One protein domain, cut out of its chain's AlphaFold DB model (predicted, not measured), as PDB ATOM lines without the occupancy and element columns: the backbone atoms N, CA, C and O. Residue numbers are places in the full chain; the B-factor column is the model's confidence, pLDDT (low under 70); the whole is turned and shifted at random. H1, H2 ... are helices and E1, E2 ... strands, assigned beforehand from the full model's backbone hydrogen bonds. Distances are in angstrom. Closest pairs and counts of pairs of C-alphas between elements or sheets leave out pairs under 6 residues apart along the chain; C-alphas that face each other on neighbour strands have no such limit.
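What this domain is: This is residues 26 to 105 of the 105 residues of an uncharacterized protein of Brachyspira sp. G79 (UniProt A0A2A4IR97). Eight antiparallel strands, E1 to E8, form a small closed barrel, with E8 coming back beside E1 to shut the ring. The short helix H1 sits outside it near one end, and the link between E4 and E5 bulges out round Thr 65. The printed part has 80 residues, with named elements in the order H1, E1, E2, E3, E4, E5, E6, E7, E8; round the ring the strands follow their order along the chain, a meander, each strand the antiparallel neighbour of the one before. The class is mostly strand, and the whole is compact, with a radius of gyration of the C-alphas of 11.0 A and spans of 27 by 26 by 19 A.

Where its parts are: The barrel's strands are E1, residues 32 to 36; E2, 39 to 44, 17.1 A from first to last C-alpha; E3, 49 to 52; E4, 55 to 60, 16.0 A; E5, 70 to 76, 19.2 A; E6, 79 to 86, the longest at 20.9 A; E7, 91 to 94; and E8, 100 to 104. E1 begins at C-alpha 32 (189.049, 223.599, 258.059), and E8 ends at C-alpha 104 (187.985, 218.840, 252.680). H1 is residues 27 to 30, with C-alpha 27 at (178.701, 227.539, 256.744).

How they stand to each other: The hairpin of E5 and E6 has an angle of 156 degrees between its directions, with N 72 and O 84 2.8 A apart, within hydrogen-bond range. On the other side of E5 is E4, at 129 degrees, with N 58 and O 75 at 2.9 A. E4 is staggered: it pairs with E3 over residues 55 to 58 and with E5 over 58 to 60. E3 and E4 have N 57 and O 50 at 2.8 A, E2 and E3 have N 42 and O 51 at 2.9 A, and E1 and E2 have N 34 and O 41 at 2.8 A. E6 and E7 have N 85 and O 93 at 2.8 A, and E7 and E8 have N 92 and O 102 at 2.9 A. The ring is closed by E8 and E1, antiparallel at 141 degrees, with N 35 and O 103 at 2.8 A. Strands such as E1 and E5, or E3 and E7, are apart. H1 is on the barrel and outside it, over none of the strands, at a height over the sheet of 7.3 A; its closest C-alpha pair with E2 is Leu 30 and Val 43, 6.7 A, and with E5 Phe 27 and Leu 70, 7.4 A. H1 is too short for an O i to N i+4 pair, and its one O i to N i+3 pair is within range.

The domain as a whole: The two C-alphas farthest apart are those of Ser 37 and Thr 65, 29.7 A. The printed part has no cut and no long link; the link from E4 to E5, 9 residues, is short, and the others are tight. The mean pLDDT of the printed part is 93.5, and no printed residue is under 70.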
ATOM      1  N   SER A  26     175.560 223.849 257.300       91.94
ATOM      2  CA  SER A  26     175.689 225.299 257.402       91.94
ATOM      3  C   SER A  26     177.108 225.722 257.035       91.94
ATOM      4  O   SER A  26     178.007 224.885 256.928       91.94
ATOM      5  N   PHE A  27     177.343 227.028 256.908       92.44
ATOM      6  CA  PHE A  27     178.701 227.539 256.744       92.44
ATOM      7  C   PHE A  27     179.638 227.090 257.879       92.44
ATOM      8  O   PHE A  27     180.798 226.775 257.629       92.44
ATOM      9  N   TYR A  28     179.132 226.969 259.112       92.69
ATOM     10  CA  TYR A  28     179.934 226.555 260.269       92.69
ATOM     11  C   TYR A  28     180.446 225.112 260.176       92.69
ATOM     12  O   TYR A  28     181.479 224.796 260.762       92.69
ATOM     13  N   ASP A  29     179.787 224.256 259.390       92.94
ATOM     14  CA  ASP A  29     180.235 222.885 259.130       92.94
ATOM     15  C   ASP A  29     181.437 222.821 258.157       92.94
ATOM     16  O   ASP A  29     182.112 221.790 258.055       92.94
ATOM     17  N   LEU A  30     181.719 223.907 257.427       94.19
ATOM     18  CA  LEU A  30     182.727 223.956 256.358       94.19
ATOM     19  C   LEU A  30     184.136 224.308 256.846       94.19
ATOM     20  O   LEU A  30     185.081 224.256 256.059       94.19
ATOM     21  N   GLY A  31     184.287 224.648 258.129       95.81
ATOM     22  CA  GLY A  31     185.565 225.050 258.714       95.81
ATOM     23  C   GLY A  31     186.658 223.999 258.532       95.81
ATOM     24  O   GLY A  31     186.382 222.798 258.611       95.81
ATOM     25  N   GLY A  32     187.886 224.456 258.295       97.06
ATOM     26  CA  GLY A  32     189.049 223.599 258.059       97.06
ATOM     27  C   GLY A  32     189.729 223.857 256.717       97.06
ATOM     28  O   GLY A  32     189.475 224.870 256.062       97.06
ATOM     29  N   THR A  33     190.615 222.942 256.330       97.94
ATOM     30  CA  THR A  33     191.427 223.045 255.112       97.94
ATOM     31  C   THR A  33     190.806 222.250 253.973       97.94
ATOM     32  O   THR A  33     190.326 221.134 254.152       97.94
ATOM     33  N   TRP A  34     190.837 222.845 252.789       97.81
ATOM     34  CA  TRP A  34     190.327 222.306 251.541       97.81
ATOM     35  C   TRP A  34     191.465 222.255 250.529       97.81
ATOM     36  O   TRP A  34     192.228 223.213 250.411       97.81
ATOM     37  N   VAL A  35     191.592 221.147 249.804       97.50
ATOM     38  CA  VAL A  35     192.706 220.874 248.887       97.50
ATOM     39  C   VAL A  35     192.181 220.548 247.496       97.50
ATOM     40  O   VAL A  35     191.165 219.875 247.351       97.50
ATOM     41  N   GLY A  36     192.873 221.036 246.471       94.56
ATOM     42  CA  GLY A  36     192.540 220.821 245.067       94.56
ATOM     43  C   GLY A  36     193.764 221.003 244.172       94.56
ATOM     44  O   GLY A  36     194.881 221.212 244.646       94.56
ATOM     45  N   SER A  37     193.566 220.958 242.854       85.56
ATOM     46  CA  SER A  37     194.659 221.109 241.877       85.56
ATOM     47  C   SER A  37     195.374 222.466 241.962       85.56
ATOM     48  O   SER A  37     196.545 222.567 241.609       85.56
ATOM     49  N   GLY A  38     194.694 223.501 242.463       85.50
ATOM     50  CA  GLY A  38     195.232 224.850 242.661       85.50
ATOM     51  C   GLY A  38     195.872 225.108 244.032       85.50
ATOM     52  O   GLY A  38     196.006 226.275 244.403       85.50
ATOM     53  N   GLY A  39     196.209 224.062 244.798       93.50
ATOM     54  CA  GLY A  39     196.805 224.157 246.136       93.50
ATOM     55  C   GLY A  39     195.796 223.885 247.251       93.50
ATOM     56  O   GLY A  39     195.024 222.929 247.182       93.50
ATOM     57  N   SER A  40     195.790 224.723 248.287       96.12
ATOM     58  CA  SER A  40     194.825 224.628 249.383       96.12
ATOM     59  C   SER A  40     194.257 225.987 249.776       96.12
ATOM     60  O   SER A  40     194.849 227.039 249.518       96.12
ATOM     61  N   PHE A  41     193.094 225.960 250.417       97.44
ATOM     62  CA  PHE A  41     192.549 227.097 251.139       97.44
ATOM     63  C   PHE A  41     192.010 226.662 252.498       97.44
ATOM     64  O   PHE A  41     191.679 225.499 252.708       97.44
ATOM     65  N   THR A  42     191.876 227.605 253.422       97.81
ATOM     66  CA  THR A  42     191.316 227.355 254.752       97.81
ATOM     67  C   THR A  42     190.084 228.217 254.968       97.81
ATOM     68  O   THR A  42     190.113 229.422 254.721       97.81
ATOM     69  N   VAL A  43     189.007 227.604 255.454       97.62
ATOM     70  CA  VAL A  43     187.772 228.278 255.858       97.62
ATOM     71  C   VAL A  43     187.828 228.547 257.356       97.62
ATOM     72  O   VAL A  43     187.867 227.614 258.159       97.62
ATOM     73  N   ASN A  44     187.784 229.825 257.733       97.19
ATOM     74  CA  ASN A  44     187.570 230.252 259.110       97.19
ATOM     75  C   ASN A  44     186.116 230.706 259.259       97.19
ATOM     76  O   ASN A  44     185.719 231.773 258.781       97.19
ATOM     77  N   THR A  45     185.316 229.867 259.912       94.94
ATOM     78  CA  THR A  45     183.872 230.075 260.025       94.94
ATOM     79  C   THR A  45     183.514 231.152 261.039       94.94
ATOM     80  O   THR A  45     182.564 231.899 260.821       94.94
ATOM     81  N   SER A  46     184.311 231.296 262.100       94.12
ATOM     82  CA  SER A  46     184.143 232.341 263.113       94.12
ATOM     83  C   SER A  46     184.423 233.732 262.550       94.12
ATOM     84  O   SER A  46     183.670 234.662 262.813       94.12
ATOM     85  N   ALA A  47     185.478 233.869 261.743       95.19
ATOM     86  CA  ALA A  47     185.834 235.136 261.107       95.19
ATOM     87  C   ALA A  47     185.035 235.418 259.822       95.19
ATOM     88  O   ALA A  47     185.119 236.519 259.290       95.19
ATOM     89  N   LYS A  48     184.280 234.434 259.307       95.25
ATOM     90  CA  LYS A  48     183.640 234.477 257.981       95.25
ATOM     91  C   LYS A  48     184.639 234.870 256.883       95.25
ATOM     92  O   LYS A  48     184.396 235.760 256.070       95.25
ATOM     93  N   THR A  49     185.769 234.169 256.850       96.75
ATOM     94  CA  THR A  49     186.833 234.385 255.858       96.75
ATOM     95  C   THR A  49     187.328 233.079 255.260       96.75
ATOM     96  O   THR A  49     187.351 232.048 255.937       96.75
ATOM     97  N   ILE A  50     187.831 233.145 254.031       97.12
ATOM     98  CA  ILE A  50     188.596 232.070 253.397       97.12
ATOM     99  C   ILE A  50     189.999 232.586 253.091       97.12
ATOM    100  O   ILE A  50     190.147 233.710 252.623       97.12
ATOM    101  N   THR A  51     191.034 231.791 253.362       97.44
ATOM    102  CA  THR A  51     192.429 232.153 253.067       97.44
ATOM    103  C   THR A  51     193.035 231.187 252.057       97.44
ATOM    104  O   THR A  51     192.983 229.981 252.275       97.44
ATOM    105  N   LYS A  52     193.625 231.706 250.976       95.19
ATOM    106  CA  LYS A  52     194.321 230.953 249.916       95.19
ATOM    107  C   LYS A  52     195.567 231.724 249.493       95.19
ATOM    108  O   LYS A  52     195.470 232.925 249.267       95.19
ATOM    109  N   ASN A  53     196.718 231.063 249.361       93.50
ATOM    110  CA  ASN A  53     197.980 231.693 248.928       93.50
ATOM    111  C   ASN A  53     198.335 232.974 249.718       93.50
ATOM    112  O   ASN A  53     198.666 234.001 249.131       93.50
ATOM    113  N   ASN A  54     198.198 232.931 251.048       91.12
ATOM    114  CA  ASN A  54     198.387 234.069 251.964       91.12
ATOM    115  C   ASN A  54     197.461 235.277 251.711       91.12
ATOM    116  O   ASN A  54     197.672 236.343 252.282       91.12
ATOM    117  N   GLN A  55     196.419 235.118 250.896       95.19
ATOM    118  CA  GLN A  55     195.378 236.116 250.696       95.19
ATOM    119  C   GLN A  55     194.125 235.711 251.455       95.19
ATOM    120  O   GLN A  55     193.648 234.584 251.320       95.19
ATOM    121  N   THR A  56     193.582 236.645 252.228       97.31
ATOM    122  CA  THR A  56     192.302 236.485 252.918       97.31
ATOM    123  C   THR A  56     191.195 237.164 252.121       97.31
ATOM    124  O   THR A  56     191.351 238.302 251.668       97.31
ATOM    125  N   TYR A  57     190.088 236.442 251.974       97.81
ATOM    126  CA  TYR A  57     188.871 236.838 251.281       97.81
ATOM    127  C   TYR A  57     187.720 236.838 252.282       97.81
ATOM    128  O   TYR A  57     187.558 235.888 253.056       97.81
ATOM    129  N   ASN A  58     186.906 237.888 252.253       97.44
ATOM    130  CA  ASN A  58     185.702 237.969 253.068       97.44
ATOM    131  C   ASN A  58     184.590 237.143 252.429       97.44
ATOM    132  O   ASN A  58     184.403 237.163 251.212       97.44
ATOM    133  N   VAL A  59     183.838 236.434 253.262       95.31
ATOM    134  CA  VAL A  59     182.695 235.634 252.833       95.31
ATOM    135  C   VAL A  59     181.436 236.495 252.827       95.31
ATOM    136  O   VAL A  59     181.048 237.053 253.852       95.31
ATOM    137  N   GLN A  60     180.756 236.549 251.685       93.19
ATOM    138  CA  GLN A  60     179.438 237.157 251.541       93.19
ATOM    139  C   GLN A  60     178.404 236.095 251.143       93.19
ATOM    140  O   GLN A  60     178.666 235.217 250.321       93.19
ATOM    141  N   GLY A  61     177.211 236.168 251.742       82.69
ATOM    142  CA  GLY A  61     176.107 235.248 251.443       82.69
ATOM    143  C   GLY A  61     176.160 233.905 252.180       82.69
ATOM    144  O   GLY A  61     175.343 233.033 251.898       82.69
ATOM    145  N   ALA A  62     177.069 233.725 253.146       79.31
ATOM    146  CA  ALA A  62     177.031 232.557 254.023       79.31
ATOM    147  C   ALA A  62     175.753 232.569 254.872       79.31
ATOM    148  O   ALA A  62     175.592 233.401 255.766       79.31
ATOM    149  N   SER A  63     174.858 231.630 254.572       74.25
ATOM    150  CA  SER A  63     173.677 231.349 255.379       74.25
ATOM    151  C   SER A  63     174.067 230.550 256.621       74.25
ATOM    152  O   SER A  63     174.799 229.558 256.538       74.25
ATOM    153  N   ASP A  64     173.531 230.961 257.768       78.00
ATOM    154  CA  ASP A  64     173.632 230.204 259.017       78.00
ATOM    155  C   ASP A  64     172.636 229.021 259.034       78.00
ATOM    156  O   ASP A  64     172.765 228.089 259.829       78.00
ATOM    157  N   THR A  65     171.663 229.014 258.116       83.44
ATOM    158  CA  THR A  65     170.679 227.938 257.961       83.44
ATOM    159  C   THR A  65     171.270 226.781 257.163       83.44
ATOM    160  O   THR A  65     171.919 226.986 256.135       83.44
ATOM    161  N   LYS A  66     171.000 225.547 257.603       87.44
ATOM    162  CA  LYS A  66     171.409 224.338 256.879       87.44
ATOM    163  C   LYS A  66     170.814 224.317 255.469       87.44
ATOM    164  O   LYS A  66     169.608 224.482 255.306       87.44
ATOM    165  N   ALA A  67     171.652 224.033 254.479       86.88
ATOM    166  CA  ALA A  67     171.253 223.813 253.096       86.88
ATOM    167  C   ALA A  67     171.978 222.589 252.517       86.88
ATOM    168  O   ALA A  67     172.991 222.136 253.049       86.88
ATOM    169  N   GLN A  68     171.446 222.034 251.429       87.62
ATOM    170  CA  GLN A  68     172.138 220.984 250.669       87.62
ATOM    171  C   GLN A  68     173.249 221.554 249.785       87.62
ATOM    172  O   GLN A  68     174.178 220.841 249.429       87.62
ATOM    173  N   LEU A  69     173.149 222.839 249.447       89.81
ATOM    174  CA  LEU A  69     174.110 223.556 248.633       89.81
ATOM    175  C   LEU A  69     174.315 224.943 249.236       89.81
ATOM    176  O   LEU A  69     173.347 225.648 249.522       89.81
ATOM    177  N   LEU A  70     175.573 225.323 249.434       92.38
ATOM    178  CA  LEU A  70     175.954 226.647 249.914       92.38
ATOM    179  C   LEU A  70     176.850 227.308 248.874       92.38
ATOM    180  O   LEU A  70     178.005 226.920 248.711       92.38
ATOM    181  N   SER A  71     176.320 228.311 248.179       93.88
ATOM    182  CA  SER A  71     177.102 229.169 247.291       93.88
ATOM    183  C   SER A  71     177.543 230.413 248.044       93.88
ATOM    184  O   SER A  71     176.725 231.140 248.603       93.88
ATOM    185  N   ILE A  72     178.848 230.645 248.053       95.00
ATOM    186  CA  ILE A  72     179.492 231.716 248.799       95.00
ATOM    187  C   ILE A  72     180.244 232.607 247.827       95.00
ATOM    188  O   ILE A  72     181.116 232.132 247.101       95.00
ATOM    189  N   MET A  73     179.924 233.898 247.842       96.69
ATOM    190  CA  MET A  73     180.700 234.904 247.130       96.69
ATOM    191  C   MET A  73     181.890 235.321 247.989       96.69
ATOM    192  O   MET A  73     181.757 235.524 249.199       96.69
ATOM    193  N   LEU A  74     183.052 235.451 247.360       96.81
ATOM    194  CA  LEU A  74     184.285 235.863 248.004       96.81
ATOM    195  C   LEU A  74     184.652 237.266 247.560       96.81
ATOM    196  O   LEU A  74     184.769 237.551 246.368       96.81
ATOM    197  N   LEU A  75     184.848 238.136 248.543       97.25
ATOM    198  CA  LEU A  75     185.238 239.514 248.319       97.25
ATOM    199  C   LEU A  75     186.702 239.714 248.691       97.25
ATOM    200  O   LEU A  75     187.128 239.368 249.798       97.25
ATOM    201  N   LYS A  76     187.448 240.343 247.788       96.00
ATOM    202  CA  LYS A  76     188.787 240.870 248.033       96.00
ATOM    203  C   LYS A  76     188.736 242.376 247.840       96.00
ATOM    204  O   LYS A  76     188.303 242.847 246.794       96.00
ATOM    205  N   ASP A  77     189.094 243.122 248.881       93.44
ATOM    206  CA  ASP A  77     189.135 244.590 248.853       93.44
ATOM    207  C   ASP A  77     187.817 245.227 248.355       93.44
ATOM    208  O   ASP A  77     187.797 246.232 247.650       93.44
ATOM    209  N   GLY A  78     186.684 244.601 248.704       90.44
ATOM    210  CA  GLY A  78     185.334 245.038 248.325       90.44
ATOM    211  C   GLY A  78     184.855 244.587 246.939       90.44
ATOM    212  O   GLY A  78     183.687 244.789 246.618       90.44
ATOM    213  N   SER A  79     185.710 243.942 246.143       94.00
ATOM    214  CA  SER A  79     185.382 243.433 244.806       94.00
ATOM    215  C   SER A  79     185.211 241.914 244.798       94.00
ATOM    216  O   SER A  79     185.825 241.208 245.596       94.00
ATOM    217  N   ASN A  80     184.385 241.395 243.886       95.75
ATOM    218  CA  ASN A  80     184.195 239.954 243.722       95.75
ATOM    219  C   ASN A  80     185.469 239.297 243.162       95.75
ATOM    220  O   ASN A  80     185.889 239.615 242.052       95.75
ATOM    221  N   ALA A  81     186.049 238.376 243.928       95.94
ATOM    222  CA  ALA A  81     187.228 237.593 243.557       95.94
ATOM    223  C   ALA A  81     186.878 236.176 243.060       95.94
ATOM    224  O   ALA A  81     187.701 235.485 242.455       95.94
ATOM    225  N   GLY A  82     185.652 235.721 243.311       95.81
ATOM    226  CA  GLY A  82     185.178 234.405 242.910       95.81
ATOM    227  C   GLY A  82     184.012 233.916 243.757       95.81
ATOM    228  O   GLY A  82     183.611 234.529 244.747       95.81
ATOM    229  N   THR A  83     183.491 232.759 243.375       95.88
ATOM    230  CA  THR A  83     182.446 232.056 244.118       95.88
ATOM    231  C   THR A  83     182.946 230.664 244.457       95.88
ATOM    232  O   THR A  83     183.595 230.033 243.628       95.88
ATOM    233  N   ILE A  84     182.611 230.156 245.640       95.94
ATOM    234  CA  ILE A  84     182.756 228.737 245.973       95.94
ATOM    235  C   ILE A  84     181.379 228.167 246.272       95.94
ATOM    236  O   ILE A  84     180.646 228.691 247.107       95.94
ATOM    237  N   THR A  85     181.034 227.081 245.592       95.44
ATOM    238  CA  THR A  85     179.826 226.308 245.857       95.44
ATOM    239  C   THR A  85     180.197 225.015 246.557       95.44
ATOM    240  O   THR A  85     180.896 224.176 245.999       95.44
ATOM    241  N   PHE A  86     179.695 224.851 247.772       94.44
ATOM    242  CA  PHE A  86     179.790 223.622 248.543       94.44
ATOM    243  C   PHE A  86     178.549 222.782 248.258       94.44
ATOM    244  O   PHE A  86     177.428 223.235 248.496       94.44
ATOM    245  N   THR A  87     178.745 221.576 247.735       90.56
ATOM    246  CA  THR A  87     177.675 220.603 247.440       90.56
ATOM    247  C   THR A  87     177.524 219.568 248.555       90.56
ATOM    248  O   THR A  87     176.495 218.905 248.660       90.56
ATOM    249  N   SER A  88     178.541 219.427 249.409       86.56
ATOM    250  CA  SER A  88     178.548 218.572 250.596       86.56
ATOM    251  C   SER A  88     179.508 219.130 251.661       86.56
ATOM    252  O   SER A  88     180.169 220.148 251.450       86.56
ATOM    253  N   LYS A  89     179.635 218.449 252.813       89.44
ATOM    254  CA  LYS A  89     180.643 218.804 253.834       89.44
ATOM    255  C   LYS A  89     182.084 218.512 253.395       89.44
ATOM    256  O   LYS A  89     183.004 218.918 254.099       89.44
ATOM    257  N   THR A  90     182.279 217.785 252.297       93.56
ATOM    258  CA  THR A  90     183.588 217.280 251.861       93.56
ATOM    259  C   THR A  90     183.985 217.745 250.470       93.56
ATOM    260  O   THR A  90     185.143 217.577 250.111       93.56
ATOM    261  N   GLU A  91     183.071 218.330 249.694       95.81
ATOM    262  CA  GLU A  91     183.302 218.713 248.298       95.81
ATOM    263  C   GLU A  91     182.847 220.147 248.019       95.81
ATOM    264  O   GLU A  91     181.784 220.589 248.468       95.81
ATOM    265  N   ALA A  92     183.664 220.865 247.251       95.19
ATOM    266  CA  ALA A  92     183.365 222.206 246.782       95.19
ATOM    267  C   ALA A  92     183.878 222.426 245.359       95.19
ATOM    268  O   ALA A  92     184.840 221.798 244.920       95.19
ATOM    269  N   ASN A  93     183.255 223.354 244.642       96.19
ATOM    270  CA  ASN A  93     183.712 223.814 243.339       96.19
ATOM    271  C   ASN A  93     183.771 225.337 243.329       96.19
ATOM    272  O   ASN A  93     182.795 225.994 243.700       96.19
ATOM    273  N   GLY A  94     184.913 225.896 242.950       95.19
ATOM    274  CA  GLY A  94     185.135 227.333 242.933       95.19
ATOM    275  C   GLY A  94     185.320 227.900 241.531       95.19
ATOM    276  O   GLY A  94     185.558 227.173 240.569       95.19
ATOM    277  N   THR A  95     185.220 229.223 241.431       95.62
ATOM    278  CA  THR A  95     185.465 230.033 240.229       95.62
ATOM    279  C   THR A  95     186.448 231.167 240.542       95.62
ATOM    280  O   THR A  95     186.781 231.400 241.707       95.62
ATOM    281  N   GLY A  96     186.926 231.879 239.514       94.44
ATOM    282  CA  GLY A  96     187.854 233.006 239.689       94.44
ATOM    283  C   GLY A  96     189.149 232.569 240.372       94.44
ATOM    284  O   GLY A  96     189.754 231.571 239.976       94.44
ATOM    285  N   ASP A  97     189.528 233.251 241.452       93.25
ATOM    286  CA  ASP A  97     190.734 232.927 242.232       93.25
ATOM    287  C   ASP A  97     190.680 231.537 242.891       93.25
ATOM    288  O   ASP A  97     191.708 230.993 243.307       93.25
ATOM    289  N   PHE A  98     189.495 230.926 242.958       94.56
ATOM    290  CA  PHE A  98     189.246 229.596 243.510       94.56
ATOM    291  C   PHE A  98     188.826 228.582 242.439       94.56
ATOM    292  O   PHE A  98     188.251 227.549 242.777       94.56
ATOM    293  N   ASN A  99     189.106 228.852 241.158       95.00
ATOM    294  CA  ASN A  99     188.725 227.971 240.056       95.00
ATOM    295  C   ASN A  99     189.180 226.516 240.277       95.00
ATOM    296  O   ASN A  99     190.378 226.253 240.396       95.00
ATOM    297  N   GLY A 100     188.223 225.585 240.300       93.62
ATOM    298  CA  GLY A 100     188.481 224.146 240.387       93.62
ATOM    299  C   GLY A 100     187.657 223.411 241.443       93.62
ATOM    300  O   GLY A 100     186.860 224.001 242.171       93.62
ATOM    301  N   SER A 101     187.878 222.099 241.517       96.12
ATOM    302  CA  SER A 101     187.272 221.205 242.507       96.12
ATOM    303  C   SER A 101     188.157 221.084 243.747       96.12
ATOM    304  O   SER A 101     189.379 220.971 243.634       96.12
ATOM    305  N   TRP A 102     187.532 221.052 244.919       97.25
ATOM    306  CA  TRP A 102     188.199 221.047 246.215       97.25
ATOM    307  C   TRP A 102     187.593 219.994 247.133       97.25
ATOM    308  O   TRP A 102     186.373 219.816 247.169       97.25
ATOM    309  N   THR A 103     188.443 219.350 247.922       97.50
ATOM    310  CA  THR A 103     188.055 218.332 248.894       97.50
ATOM    311  C   THR A 103     188.510 218.745 250.283       97.50
ATOM    312  O   THR A 103     189.630 219.224 250.458       97.50
ATOM    313  N   LYS A 104     187.643 218.575 251.280       96.44
ATOM    314  CA  LYS A 104     187.985 218.840 252.680       96.44
ATOM    315  C   LYS A 104     188.975 217.786 253.192       96.44
ATOM    316  O   LYS A 104     188.749 216.598 252.964       96.44
ATOM    317  N   GLN A 105     190.046 218.227 253.854       93.62
ATOM    318  CA  GLN A 105     190.990 217.352 254.565       93.62
ATOM    319  C   GLN A 105     190.483 216.951 255.949       93.62
ATOM    320  O   GLN A 105     189.792 217.775 256.595       93.62
TER     321      GLN A 105